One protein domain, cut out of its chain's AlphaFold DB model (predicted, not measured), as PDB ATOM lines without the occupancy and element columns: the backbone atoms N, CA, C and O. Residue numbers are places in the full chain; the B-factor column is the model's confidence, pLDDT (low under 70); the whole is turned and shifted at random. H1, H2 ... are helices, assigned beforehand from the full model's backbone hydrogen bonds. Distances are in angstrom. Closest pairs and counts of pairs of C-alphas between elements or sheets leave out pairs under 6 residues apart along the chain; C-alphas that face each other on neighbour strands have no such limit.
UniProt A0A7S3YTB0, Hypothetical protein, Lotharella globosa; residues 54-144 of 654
ATOM      1  N   GLU A  54       3.836  37.205  28.200       77.75
ATOM      2  CA  GLU A  54       3.000  37.793  29.240       77.75
ATOM      3  C   GLU A  54       2.437  36.731  30.191       77.75
ATOM      4  O   GLU A  54       2.589  36.875  31.400       77.75
ATOM      5  N   LEU A  55       1.899  35.620  29.673       79.19
ATOM      6  CA  LEU A  55       1.374  34.529  30.495       79.19
ATOM      7  C   LEU A  55       2.476  33.854  31.327       79.19
ATOM      8  O   LEU A  55       2.274  33.603  32.513       79.19
ATOM      9  N   VAL A  56       3.660  33.622  30.744       80.12
ATOM     10  CA  VAL A  56       4.828  33.105  31.489       80.12
ATOM     11  C   VAL A  56       5.229  34.070  32.597       80.12
ATOM     12  O   VAL A  56       5.492  33.655  33.723       80.12
ATOM     13  N   THR A  57       5.249  35.368  32.292       83.19
ATOM     14  CA  THR A  57       5.603  36.411  33.260       83.19
ATOM     15  C   THR A  57       4.586  36.476  34.397       83.19
ATOM     16  O   THR A  57       4.990  36.540  35.557       83.19
ATOM     17  N   GLN A  58       3.290  36.403  34.088       88.12
ATOM     18  CA  GLN A  58       2.221  36.365  35.081       88.12
ATOM     19  C   GLN A  58       2.362  35.142  35.994       88.12
ATOM     20  O   GLN A  58       2.437  35.300  37.209       88.12
ATOM     21  N   THR A  59       2.466  33.936  35.429       87.94
ATOM     22  CA  THR A  59       2.610  32.699  36.215       87.94
ATOM     23  C   THR A  59       3.881  32.704  37.061       87.94
ATOM     24  O   THR A  59       3.841  32.302  38.220       87.94
ATOM     25  N   LYS A  60       4.997  33.221  36.534       89.06
ATOM     26  CA  LYS A  60       6.234  33.410  37.302       89.06
ATOM     27  C   LYS A  60       6.022  34.334  38.504       89.06
ATOM     28  O   LYS A  60       6.485  34.009  39.591       89.06
ATOM     29  N   ASN A  61       5.345  35.467  38.322       90.75
ATOM     30  CA  ASN A  61       5.093  36.416  39.407       90.75
ATOM     31  C   ASN A  61       4.164  35.815  40.478       90.75
ATOM     32  O   ASN A  61       4.467  35.918  41.661       90.75
ATOM     33  N   GLU A  62       3.108  35.103  40.073       92.31
ATOM     34  CA  GLU A  62       2.223  34.382  41.003       92.31
ATOM     35  C   GLU A  62       2.993  33.314  41.808       92.31
ATOM     36  O   GLU A  62       2.819  33.190  43.020       92.31
ATOM     37  N   LEU A  63       3.897  32.567  41.163       90.94
ATOM     38  CA  LEU A  63       4.752  31.586  41.841       90.94
ATOM     39  C   LEU A  63       5.795  32.228  42.764       90.94
ATOM     40  O   LEU A  63       6.119  31.650  43.800       90.94
ATOM     41  N   LEU A  64       6.312  33.412  42.424       90.88
ATOM     42  CA  LEU A  64       7.208  34.182  43.291       90.88
ATOM     43  C   LEU A  64       6.511  34.601  44.589       90.88
ATOM     44  O   LEU A  64       7.110  34.486  45.658       90.88
ATOM     45  N   ASP A  65       5.257  35.044  44.510       91.56
ATOM     46  CA  ASP A  65       4.476  35.421  45.690       91.56
ATOM     47  C   ASP A  65       4.165  34.200  46.569       91.56
ATOM     48  O   ASP A  65       4.343  34.249  47.787       91.56
ATOM     49  N   LEU A  66       3.805  33.065  45.956       90.88
ATOM     50  CA  LEU A  66       3.618  31.795  46.670       90.88
ATOM     51  C   LEU A  66       4.913  31.283  47.306       90.88
ATOM     52  O   LEU A  66       4.885  30.760  48.417       90.88
ATOM     53  N   CYS A  67       6.048  31.436  46.622       88.00
ATOM     54  CA  CYS A  67       7.356  31.098  47.167       88.00
ATOM     55  C   CYS A  67       7.689  31.951  48.393       88.00
ATOM     56  O   CYS A  67       8.125  31.410  49.408       88.00
ATOM     57  N   ARG A  68       7.438  33.265  48.332       89.50
ATOM     58  CA  ARG A  68       7.631  34.156  49.481       89.50
ATOM     59  C   ARG A  68       6.781  33.706  50.666       89.50
ATOM     60  O   ARG A  68       7.321  33.484  51.744       89.50
ATOM     61  N   ALA A  69       5.488  33.474  50.434       87.69
ATOM     62  CA  ALA A  69       4.573  32.999  51.467       87.69
ATOM     63  C   ALA A  69       5.010  31.645  52.055       87.69
ATOM     64  O   ALA A  69       4.962  31.458  53.266       87.69
ATOM     65  N   ALA A  70       5.473  30.702  51.228       84.19
ATOM     66  CA  ALA A  70       5.967  29.407  51.698       84.19
ATOM     67  C   ALA A  70       7.229  29.528  52.569       84.19
ATOM     68  O   ALA A  70       7.458  28.697  53.438       84.19
ATOM     69  N   ARG A  71       8.056  30.552  52.350       80.19
ATOM     70  CA  ARG A  71       9.267  30.781  53.149       80.19
ATOM     71  C   ARG A  71       8.993  31.524  54.450       80.19
ATOM     72  O   ARG A  71       9.628  31.236  55.456       80.19
ATOM     73  N   GLU A  72       8.044  32.454  54.438       83.56
ATOM     74  CA  GLU A  72       7.653  33.225  55.625       83.56
ATOM     75  C   GLU A  72       6.866  32.387  56.650       83.56
ATOM     76  O   GLU A  72       6.881  32.712  57.833       83.56
ATOM     77  N   ASN A  73       6.213  31.294  56.230       75.50
ATOM     78  CA  ASN A  73       5.341  30.475  57.084       75.50
ATOM     79  C   ASN A  73       6.012  29.228  57.717       75.50
ATOM     80  O   ASN A  73       5.303  28.298  58.102       75.50
ATOM     81  N   GLU A  74       7.346  29.202  57.864       63.28
ATOM     82  CA  GLU A  74       8.109  28.139  58.563       63.28
ATOM     83  C   GLU A  74       8.015  26.706  57.940       63.28
ATOM     84  O   GLU A  74       7.203  26.455  57.038       63.28
ATOM     85  N   PRO A  75       8.858  25.721  58.360       57.06
ATOM     86  CA  PRO A  75       9.046  24.424  57.677       57.06
ATOM     87  C   PRO A  75       7.785  23.566  57.500       57.06
ATOM     88  O   PRO A  75       7.765  22.618  56.708       57.06
ATOM     89  N   GLU A  76       6.707  23.872  58.223       56.28
ATOM     90  CA  GLU A  76       5.436  23.157  58.104       56.28
ATOM     91  C   GLU A  76       4.783  23.327  56.724       56.28
ATOM     92  O   GLU A  76       3.985  22.469  56.320       56.28
ATOM     93  N   THR A  77       5.192  24.362  55.982       65.75
ATOM     94  CA  THR A  77       4.616  24.805  54.710       65.75
ATOM     95  C   THR A  77       5.431  24.437  53.469       65.75
ATOM     96  O   THR A  77       5.180  24.983  52.398       65.75
ATOM     97  N   LEU A  78       6.326  23.439  53.549       69.19
ATOM     98  CA  LEU A  78       7.110  22.949  52.397       69.19
ATOM     99  C   LEU A  78       6.247  22.705  51.138       69.19
ATOM    100  O   LEU A  78       6.715  22.906  50.025       69.19
ATOM    101  N   CYS A  79       4.981  22.305  51.308       74.69
ATOM    102  CA  CYS A  79       4.042  22.006  50.220       74.69
ATOM    103  C   CYS A  79       3.083  23.158  49.880       74.69
ATOM    104  O   CYS A  79       2.132  22.969  49.125       74.69
ATOM    105  N   HIS A  80       3.277  24.342  50.452       81.50
ATOM    106  CA  HIS A  80       2.399  25.480  50.225       81.50
ATOM    107  C   HIS A  80       2.433  25.926  48.759       81.50
ATOM    108  O   HIS A  80       3.481  25.968  48.117       81.50
ATOM    109  N   GLY A  81       1.255  26.240  48.218       80.81
ATOM    110  CA  GLY A  81       1.096  26.766  46.865       80.81
ATOM    111  C   GLY A  81       1.159  25.741  45.726       80.81
ATOM    112  O   GLY A  81       0.876  26.122  44.591       80.81
ATOM    113  N   ILE A  82       1.439  24.455  45.980       80.31
ATOM    114  CA  ILE A  82       1.439  23.428  44.912       80.31
ATOM    115  C   ILE A  82       0.040  23.165  44.335       80.31
ATOM    116  O   ILE A  82      -0.097  22.784  43.182       80.31
ATOM    117  N   GLU A  83      -1.008  23.420  45.119       81.19
ATOM    118  CA  GLU A  83      -2.408  23.332  44.675       81.19
ATOM    119  C   GLU A  83      -2.850  24.553  43.859       81.19
ATOM    120  O   GLU A  83      -3.964  24.587  43.339       81.19
ATOM    121  N   SER A  84      -2.011  25.592  43.779       86.31
ATOM    122  CA  SER A  84      -2.373  26.822  43.086       86.31
ATOM    123  C   SER A  84      -2.518  26.593  41.585       86.31
ATOM    124  O   SER A  84      -1.800  25.805  40.966       86.31
ATOM    125  N   HIS A  85      -3.400  27.374  40.972       85.81
ATOM    126  CA  HIS A  85      -3.556  27.400  39.522       85.81
ATOM    127  C   HIS A  85      -2.247  27.768  38.796       85.81
ATOM    128  O   HIS A  85      -1.957  27.219  37.737       85.81
ATOM    129  N   ALA A  86      -1.419  28.642  39.381       85.44
ATOM    130  CA  ALA A  86      -0.109  28.999  38.836       85.44
ATOM    131  C   ALA A  86       0.834  27.785  38.760       85.44
ATOM    132  O   ALA A  86       1.475  27.547  37.735       85.44
ATOM    133  N   PHE A  87       0.881  26.980  39.825       83.56
ATOM    134  CA  PHE A  87       1.704  25.773  39.875       83.56
ATOM    135  C   PHE A  87       1.171  24.658  38.967       83.56
ATOM    136  O   PHE A  87       1.954  23.945  38.336       83.56
ATOM    137  N   GLN A  88      -0.154  24.543  38.841       82.50
ATOM    138  CA  GLN A  88      -0.790  23.635  37.884       82.50
ATOM    139  C   GLN A  88      -0.412  24.001  36.444       82.50
ATOM    140  O   GLN A  88       0.083  23.139  35.724       82.50
ATOM    141  N   LYS A  89      -0.517  25.281  36.054       81.88
ATOM    142  CA  LYS A  89      -0.076  25.752  34.727       81.88
ATOM    143  C   LYS A  89       1.393  25.459  34.459       81.88
ATOM    144  O   LYS A  89       1.738  24.982  33.383       81.88
ATOM    145  N   PHE A  90       2.261  25.730  35.434       82.25
ATOM    146  CA  PHE A  90       3.673  25.377  35.333       82.25
ATOM    147  C   PHE A  90       3.860  23.875  35.074       82.25
ATOM    148  O   PHE A  90       4.570  23.492  34.145       82.25
ATOM    149  N   SER A  91       3.186  23.032  35.857       75.38
ATOM    150  CA  SER A  91       3.261  21.574  35.720       75.38
ATOM    151  C   SER A  91       2.762  21.105  34.349       75.38
ATOM    152  O   SER A  91       3.406  20.271  33.716       75.38
ATOM    153  N   GLU A  92       1.674  21.692  33.841       74.50
ATOM    154  CA  GLU A  92       1.151  21.438  32.493       74.50
ATOM    155  C   GLU A  92       2.153  21.829  31.402       74.50
ATOM    156  O   GLU A  92       2.376  21.063  30.464       74.50
ATOM    157  N   TRP A  93       2.803  22.990  31.519       74.81
ATOM    158  CA  TRP A  93       3.820  23.421  30.557       74.81
ATOM    159  C   TRP A  93       5.008  22.466  30.518       74.81
ATOM    160  O   TRP A  93       5.468  22.102  29.434       74.81
ATOM    161  N   VAL A  94       5.477  22.005  31.678       70.31
ATOM    162  CA  VAL A  94       6.550  21.004  31.750       70.31
ATOM    163  C   VAL A  94       6.081  19.680  31.138       70.31
ATOM    164  O   VAL A  94       6.792  19.111  30.311       70.31
ATOM    165  N   ALA A  95       4.867  19.226  31.462       67.00
ATOM    166  CA  ALA A  95       4.277  17.994  30.931       67.00
ATOM    167  C   ALA A  95       4.149  18.001  29.402       67.00
ATOM    168  O   ALA A  95       4.500  17.028  28.738       67.00
ATOM    169  N   LEU A  96       3.724  19.121  28.819       64.44
ATOM    170  CA  LEU A  96       3.643  19.297  27.364       64.44
ATOM    171  C   LEU A  96       5.014  19.364  26.698       64.44
ATOM    172  O   LEU A  96       5.173  19.065  25.508       64.44
ATOM    173  N   SER A  97       6.019  19.751  27.468       59.16
ATOM    174  CA  SER A  97       7.388  19.800  27.003       59.16
ATOM    175  C   SER A  97       8.069  18.423  27.134       59.16
ATOM    176  O   SER A  97       9.012  18.169  26.396       59.16
ATOM    177  N   VAL A  98       7.513  17.474  27.905       59.50
ATOM    178  CA  VAL A  98       7.964  16.066  28.011       59.50
ATOM    179  C   VAL A  98       6.781  15.082  27.817       59.50
ATOM    180  O   VAL A  98       6.318  14.460  28.777       59.50
ATOM    181  N   PRO A  99       6.272  14.899  26.580       52.91
ATOM    182  CA  PRO A  99       4.964  14.275  26.331       52.91
ATOM    183  C   PRO A  99       4.834  12.827  26.809       52.91
ATOM    184  O   PRO A  99       3.777  12.431  27.293       52.91
ATOM    185  N   ASP A 100       5.915  12.050  26.723       53.19
ATOM    186  CA  ASP A 100       5.934  10.642  27.134       53.19
ATOM    187  C   ASP A 100       5.714  10.470  28.657       53.19
ATOM    188  O   ASP A 100       5.540   9.352  29.124       53.19
ATOM    189  N   HIS A 101       5.797  11.558  29.441       52.34
ATOM    190  CA  HIS A 101       5.875  11.530  30.912       52.34
ATOM    191  C   HIS A 101       4.847  12.464  31.569       52.34
ATOM    192  O   HIS A 101       4.883  12.680  32.781       52.34
ATOM    193  N   ALA A 102       3.907  13.005  30.785       49.28
ATOM    194  CA  ALA A 102       2.894  13.948  31.252       49.28
ATOM    195  C   ALA A 102       2.037  13.406  32.418       49.28
ATOM    196  O   ALA A 102       1.555  14.184  33.236       49.28
ATOM    197  N   ALA A 103       1.885  12.079  32.531       46.75
ATOM    198  CA  ALA A 103       1.160  11.432  33.627       46.75
ATOM    199  C   ALA A 103       1.879  11.552  34.989       46.75
ATOM    200  O   ALA A 103       1.215  11.728  36.006       46.75
ATOM    201  N   ASN A 104       3.218  11.548  35.005       49.28
ATOM    202  CA  ASN A 104       4.031  11.598  36.230       49.28
ATOM    203  C   ASN A 104       4.369  13.036  36.669       49.28
ATOM    204  O   ASN A 104       4.935  13.239  37.736       49.28
ATOM    205  N   LEU A 105       4.007  14.041  35.862       53.69
ATOM    206  CA  LEU A 105       4.191  15.472  36.155       53.69
ATOM    207  C   LEU A 105       2.948  16.136  36.741       53.69
ATOM    208  O   LEU A 105       2.928  17.352  36.927       53.69
ATOM    209  N   GLN A 106       1.909  15.355  37.029       58.81
ATOM    210  CA  GLN A 106       0.695  15.865  37.645       58.81
ATOM    211  C   GLN A 106       0.966  16.357  39.070       58.81
ATOM    212  O   GLN A 106       1.858  15.867  39.766       58.81
ATOM    213  N   THR A 107       0.153  17.309  39.525       60.31
ATOM    214  CA  THR A 107       0.218  17.924  40.860       60.31
ATOM    215  C   THR A 107       0.336  16.897  41.994       60.31
ATOM    216  O   THR A 107       1.008  17.151  42.989       60.31
ATOM    217  N   GLU A 108      -0.248  15.706  41.842       63.28
ATOM    218  CA  GLU A 108      -0.165  14.615  42.822       63.28
ATOM    219  C   GLU A 108       1.260  14.073  43.029       63.28
ATOM    220  O   GLU A 108       1.653  13.811  44.165       63.28
ATOM    221  N   ALA A 109       2.088  13.983  41.983       61.50
ATOM    222  CA  ALA A 109       3.486  13.562  42.123       61.50
ATOM    223  C   ALA A 109       4.298  14.579  42.944       61.50
ATOM    224  O   ALA A 109       5.112  14.212  43.795       61.50
ATOM    225  N   TRP A 110       4.009  15.871  42.759       64.56
ATOM    226  CA  TRP A 110       4.598  16.948  43.553       64.56
ATOM    227  C   TRP A 110       4.161  16.907  45.018       64.56
ATOM    228  O   TRP A 110       4.982  17.176  45.897       64.56
ATOM    229  N   LYS A 111       2.910  16.518  45.302       65.94
ATOM    230  CA  LYS A 111       2.424  16.304  46.677       65.94
ATOM    231  C   LYS A 111       3.154  15.155  47.360       65.94
ATOM    232  O   LYS A 111       3.603  15.322  48.494       65.94
ATOM    233  N   VAL A 112       3.313  14.022  46.674       64.75
ATOM    234  CA  VAL A 112       4.028  12.846  47.201       64.75
ATOM    235  C   VAL A 112       5.486  13.192  47.491       64.75
ATOM    236  O   VAL A 112       5.939  13.034  48.623       64.75
ATOM    237  N   ALA A 113       6.199  13.773  46.522       62.69
ATOM    238  CA  ALA A 113       7.599  14.144  46.708       62.69
ATOM    239  C   ALA A 113       7.787  15.201  47.810       62.69
ATOM    240  O   ALA A 113       8.783  15.181  48.535       62.69
ATOM    241  N   CYS A 114       6.829  16.117  47.964       67.00
ATOM    242  CA  CYS A 114       6.851  17.089  49.047       67.00
ATOM    243  C   CYS A 114       6.634  16.436  50.423       67.00
ATOM    244  O   CYS A 114       7.347  16.755  51.377       67.00
ATOM    245  N   LYS A 115       5.711  15.472  50.523       67.38
ATOM    246  CA  LYS A 115       5.477  14.702  51.749       67.38
ATOM    247  C   LYS A 115       6.708  13.883  52.145       67.38
ATOM    248  O   LYS A 115       7.144  13.975  53.289       67.38
ATOM    249  N   ASP A 116       7.319  13.177  51.197       65.25
ATOM    250  CA  ASP A 116       8.531  12.383  51.434       65.25
ATOM    251  C   ASP A 116       9.704  13.255  51.897       65.25
ATOM    252  O   ASP A 116      10.466  12.872  52.788       65.25
ATOM    253  N   ARG A 117       9.844  14.458  51.325       66.00
ATOM    254  CA  ARG A 117      10.856  15.435  51.749       66.00
ATOM    255  C   ARG A 117      10.601  15.948  53.159       66.00
ATOM    256  O   ARG A 117      11.542  15.974  53.948       66.00
ATOM    257  N   LYS A 118       9.353  16.287  53.498       66.62
ATOM    258  CA  LYS A 118       8.972  16.688  54.862       66.62
ATOM    259  C   LYS A 118       9.305  15.580  55.862       66.62
ATOM    260  O   LYS A 118       9.913  15.847  56.893       66.62
ATOM    261  N   GLU A 119       8.991  14.327  55.537       66.31
ATOM    262  CA  GLU A 119       9.317  13.180  56.389       66.31
ATOM    263  C   GLU A 119      10.829  12.952  56.542       66.31
ATOM    264  O   GLU A 119      11.282  12.649  57.644       66.31
ATOM    265  N   LYS A 120      11.625  13.113  55.474       64.56
ATOM    266  CA  LYS A 120      13.095  13.018  55.544       64.56
ATOM    267  C   LYS A 120      13.706  14.148  56.375       64.56
ATOM    268  O   LYS A 120      14.537  13.879  57.235       64.56
ATOM    269  N   GLN A 121      13.253  15.386  56.178       63.78
ATOM    270  CA  GLN A 121      13.735  16.550  56.929       63.78
ATOM    271  C   GLN A 121      13.441  16.419  58.431       63.78
ATOM    272  O   GLN A 121      14.301  16.735  59.250       63.78
ATOM    273  N   LEU A 122      12.269  15.878  58.789       64.56
ATOM    274  CA  LEU A 122      11.893  15.587  60.176       64.56
ATOM    275  C   LEU A 122      12.696  14.428  60.794       64.56
ATOM    276  O   LEU A 122      12.920  14.423  62.001       64.56
ATOM    277  N   LYS A 123      13.122  13.438  59.998       63.88
ATOM    278  CA  LYS A 123      13.874  12.263  60.480       63.88
ATOM    279  C   LYS A 123      15.374  12.517  60.653       63.88
ATOM    280  O   LYS A 123      16.013  11.798  61.415       63.88
ATOM    281  N   GLU A 124      15.949  13.490  59.948       56.94
ATOM    282  CA  GLU A 124      17.405  13.693  59.881       56.94
ATOM    283  C   GLU A 124      17.951  14.842  60.761       56.94
ATOM    284  O   GLU A 124      19.031  15.374  60.491       56.94
ATOM    285  N   ASP A 125      17.267  15.190  61.861       48.88
ATOM    286  CA  ASP A 125      17.751  16.125  62.905       48.88
ATOM    287  C   ASP A 125      18.281  17.466  62.345       48.88
ATOM    288  O   ASP A 125      19.341  17.949  62.749       48.88
ATOM    289  N   HIS A 126      17.580  18.074  61.379       50.62
ATOM    290  CA  HIS A 126      17.955  19.367  60.770       50.62
ATOM    291  C   HIS A 126      19.364  19.420  60.134       50.62
ATOM    292  O   HIS A 126      19.867  20.501  59.837       50.62
ATOM    293  N   LYS A 127      20.036  18.277  59.911       42.84
ATOM    294  CA  LYS A 127      21.397  18.241  59.334       42.84
ATOM    295  C   LYS A 127      21.424  18.187  57.810       42.84
ATOM    296  O   LYS A 127      22.501  18.343  57.234       42.84
ATOM    297  N   MET A 128      20.286  17.953  57.160       42.16
ATOM    298  CA  MET A 128      20.175  18.123  55.713       42.16
ATOM    299  C   MET A 128      19.974  19.598  55.362       42.16
ATOM    300  O   MET A 128      19.263  20.286  56.096       42.16
ATOM    301  N   PRO A 129      20.560  20.084  54.249       49.88
ATOM    302  CA  PRO A 129      20.246  21.412  53.738       49.88
ATOM    303  C   PRO A 129      18.731  21.526  53.555       49.88
ATOM    304  O   PRO A 129      18.098  20.601  53.040       49.88
ATOM    305  N   GLU A 130      18.155  22.630  54.030       57.88
ATOM    306  CA  GLU A 130      16.727  22.899  53.893       57.88
ATOM    307  C   GLU A 130      16.351  22.801  52.418       57.88
ATOM    308  O   GLU A 130      16.888  23.512  51.568       57.88
ATOM    309  N   TYR A 131      15.465  21.859  52.090       64.62
ATOM    310  CA  TYR A 131      14.998  21.755  50.722       64.62
ATOM    311  C   TYR A 131      14.105  22.965  50.429       64.62
ATOM    312  O   TYR A 131      13.169  23.229  51.186       64.62
ATOM    313  N   PRO A 132      14.335  23.671  49.317       73.12
ATOM    314  CA  PRO A 132      13.487  24.777  48.902       73.12
ATOM    315  C   PRO A 132      12.053  24.273  48.639       73.12
ATOM    316  O   PRO A 132      11.884  23.171  48.089       73.12
ATOM    317  N   PRO A 133      11.012  25.066  48.957       77.50
ATOM    318  CA  PRO A 133       9.639  24.739  48.583       77.50
ATOM    319  C   PRO A 133       9.507  24.500  47.064       77.50
ATOM    320  O   PRO A 133      10.123  25.227  46.275       77.50
ATOM    321  N   PRO A 134       8.686  23.540  46.595       78.06
ATOM    322  CA  PRO A 134       8.534  23.242  45.170       78.06
ATOM    323  C   PRO A 134       8.124  24.445  44.319       78.06
ATOM    324  O   PRO A 134       8.619  24.599  43.205       78.06
ATOM    325  N   VAL A 135       7.269  25.324  44.850       82.88
ATOM    326  CA  VAL A 135       6.864  26.569  44.177       82.88
ATOM    327  C   VAL A 135       8.051  27.496  43.912       82.88
ATOM    328  O   VAL A 135       8.124  28.100  42.847       82.88
ATOM    329  N   CYS A 136       9.026  27.551  44.824       82.62
ATOM    330  CA  CYS A 136      10.245  28.336  44.654       82.62
ATOM    331  C   CYS A 136      11.122  27.774  43.535       82.62
ATOM    332  O   CYS A 136      11.724  28.523  42.770       82.62
ATOM    333  N   VAL A 137      11.158  26.451  43.396       78.44
ATOM    334  CA  VAL A 137      11.906  25.804  42.319       78.44
ATOM    335  C   VAL A 137      11.178  25.955  40.986       78.44
ATOM    336  O   VAL A 137      11.818  26.212  39.979       78.44
ATOM    337  N   ALA A 138       9.847  25.900  40.955       80.44
ATOM    338  CA  ALA A 138       9.090  26.172  39.734       80.44
ATOM    339  C   ALA A 138       9.424  27.550  39.133       80.44
ATOM    340  O   ALA A 138       9.566  27.676  37.916       80.44
ATOM    341  N   VAL A 139       9.643  28.570  39.975       83.94
ATOM    342  CA  VAL A 139      10.118  29.885  39.517       83.94
ATOM    343  C   VAL A 139      11.450  29.775  38.774       83.94
ATOM    344  O   VAL A 139      11.583  30.370  37.706       83.94
ATOM    345  N   THR A 140      12.427  29.015  39.286       79.56
ATOM    346  CA  THR A 140      13.756  28.922  38.651       79.56
ATOM    347  C   THR A 140      13.685  28.291  37.263       79.56
ATOM    348  O   THR A 140      14.397  28.712  36.354       79.56
ATOM    349  N   TYR A 141      12.754  27.360  37.063       77.50
ATOM    350  CA  TYR A 141      12.482  26.738  35.770       77.50
ATOM    351  C   TYR A 141      11.825  27.705  34.782       77.50
ATOM    352  O   TYR A 141      12.064  27.607  33.586       77.50
ATOM    353  N   LEU A 142      11.021  28.662  35.250       79.25
ATOM    354  CA  LEU A 142      10.414  29.676  34.380       79.25
ATOM    355  C   LEU A 142      11.386  30.790  33.964       79.25
ATOM    356  O   LEU A 142      11.083  31.542  33.039       79.25
ATOM    357  N   LEU A 143      12.549  30.903  34.615       75.62
ATOM    358  CA  LEU A 143      13.607  31.836  34.203       75.62
ATOM    359  C   LEU A 143      14.320  31.380  32.934       75.62
ATOM    360  O   LEU A 143      14.758  32.210  32.138       75.62
ATOM    361  N   PHE A 144      14.386  30.069  32.734       74.62
ATOM    362  CA  PHE A 144      14.912  29.449  31.534       74.62
ATOM    363  C   PHE A 144      13.754  28.762  30.833       74.62
ATOM    364  O   PHE A 144      13.481  27.610  31.158       74.62
TER     365      PHE A 144
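This is residues 54 to 144 of the 654 residues of the protein "Hypothetical protein" of Lotharella globosa (UniProt A0A7S3YTB0). Two long helices, H1 and H3, form two opposite sides of the domain and stay apart; between them lie the shorter H4, which packs on H1, and part of the unnamed stretch 73 to 84. H2 slants across one end of the domain: its residues 86 to 90 pack on residues 59 to 63 of H1, its Gln 88 comes near Thr 107, the first residue of H3, and from there it runs on away from H1, while H3 touches no helix and is only near H2 and H4. The printed part has 91 residues with four named helices, H1 H2 H3 H4 in chain order, and no named strand: all helix. It is compact, with a radius of gyration of the C-alphas of 13.4 A and spans of 41 by 29 by 21 A.

Find C-alpha 54 at (3.000, 37.793, 29.240); from there H1, residues 54 to 72, runs 27.2 A. Next look at H2, residues 85 to 97, 18.3 A long. H3, residues 107 to 123, runs 24.6 A from C-alpha 107 at (0.218, 17.924, 40.860). H4, residues 134 to 143, runs 14.8 A and ends at C-alpha 143, (13.607, 31.836, 34.203).

H1 touches H2 at a steep tilt of 57 degrees, closest at the C-alphas of Thr 59 and Ala 86, 5.3 A. H1 touches H4 at 34 degrees, only just shallow, opposite ways; C-alphas 67 and 136 are closest, 4.7 A. H2 and H4 only just touch, with 3 pairs of C-alphas within 8 A, closest at Phe 87 and Val 135, 6.8 A. H3 is close to H2 but not clearly touching, at C-alphas 88 and 107, 6.5 A. Every O i to N i+4 pair is within hydrogen-bond range in H1, H2 and H3, and 5 of 6 in H4.

The C-alphas of Glu 54 and Asp 125 are the farthest apart, 42.7 A. The printed part has no cut, and H1 to H2 is a long link. Look for pLDDT under 70 at residues 74 to 78 and 95 to 131.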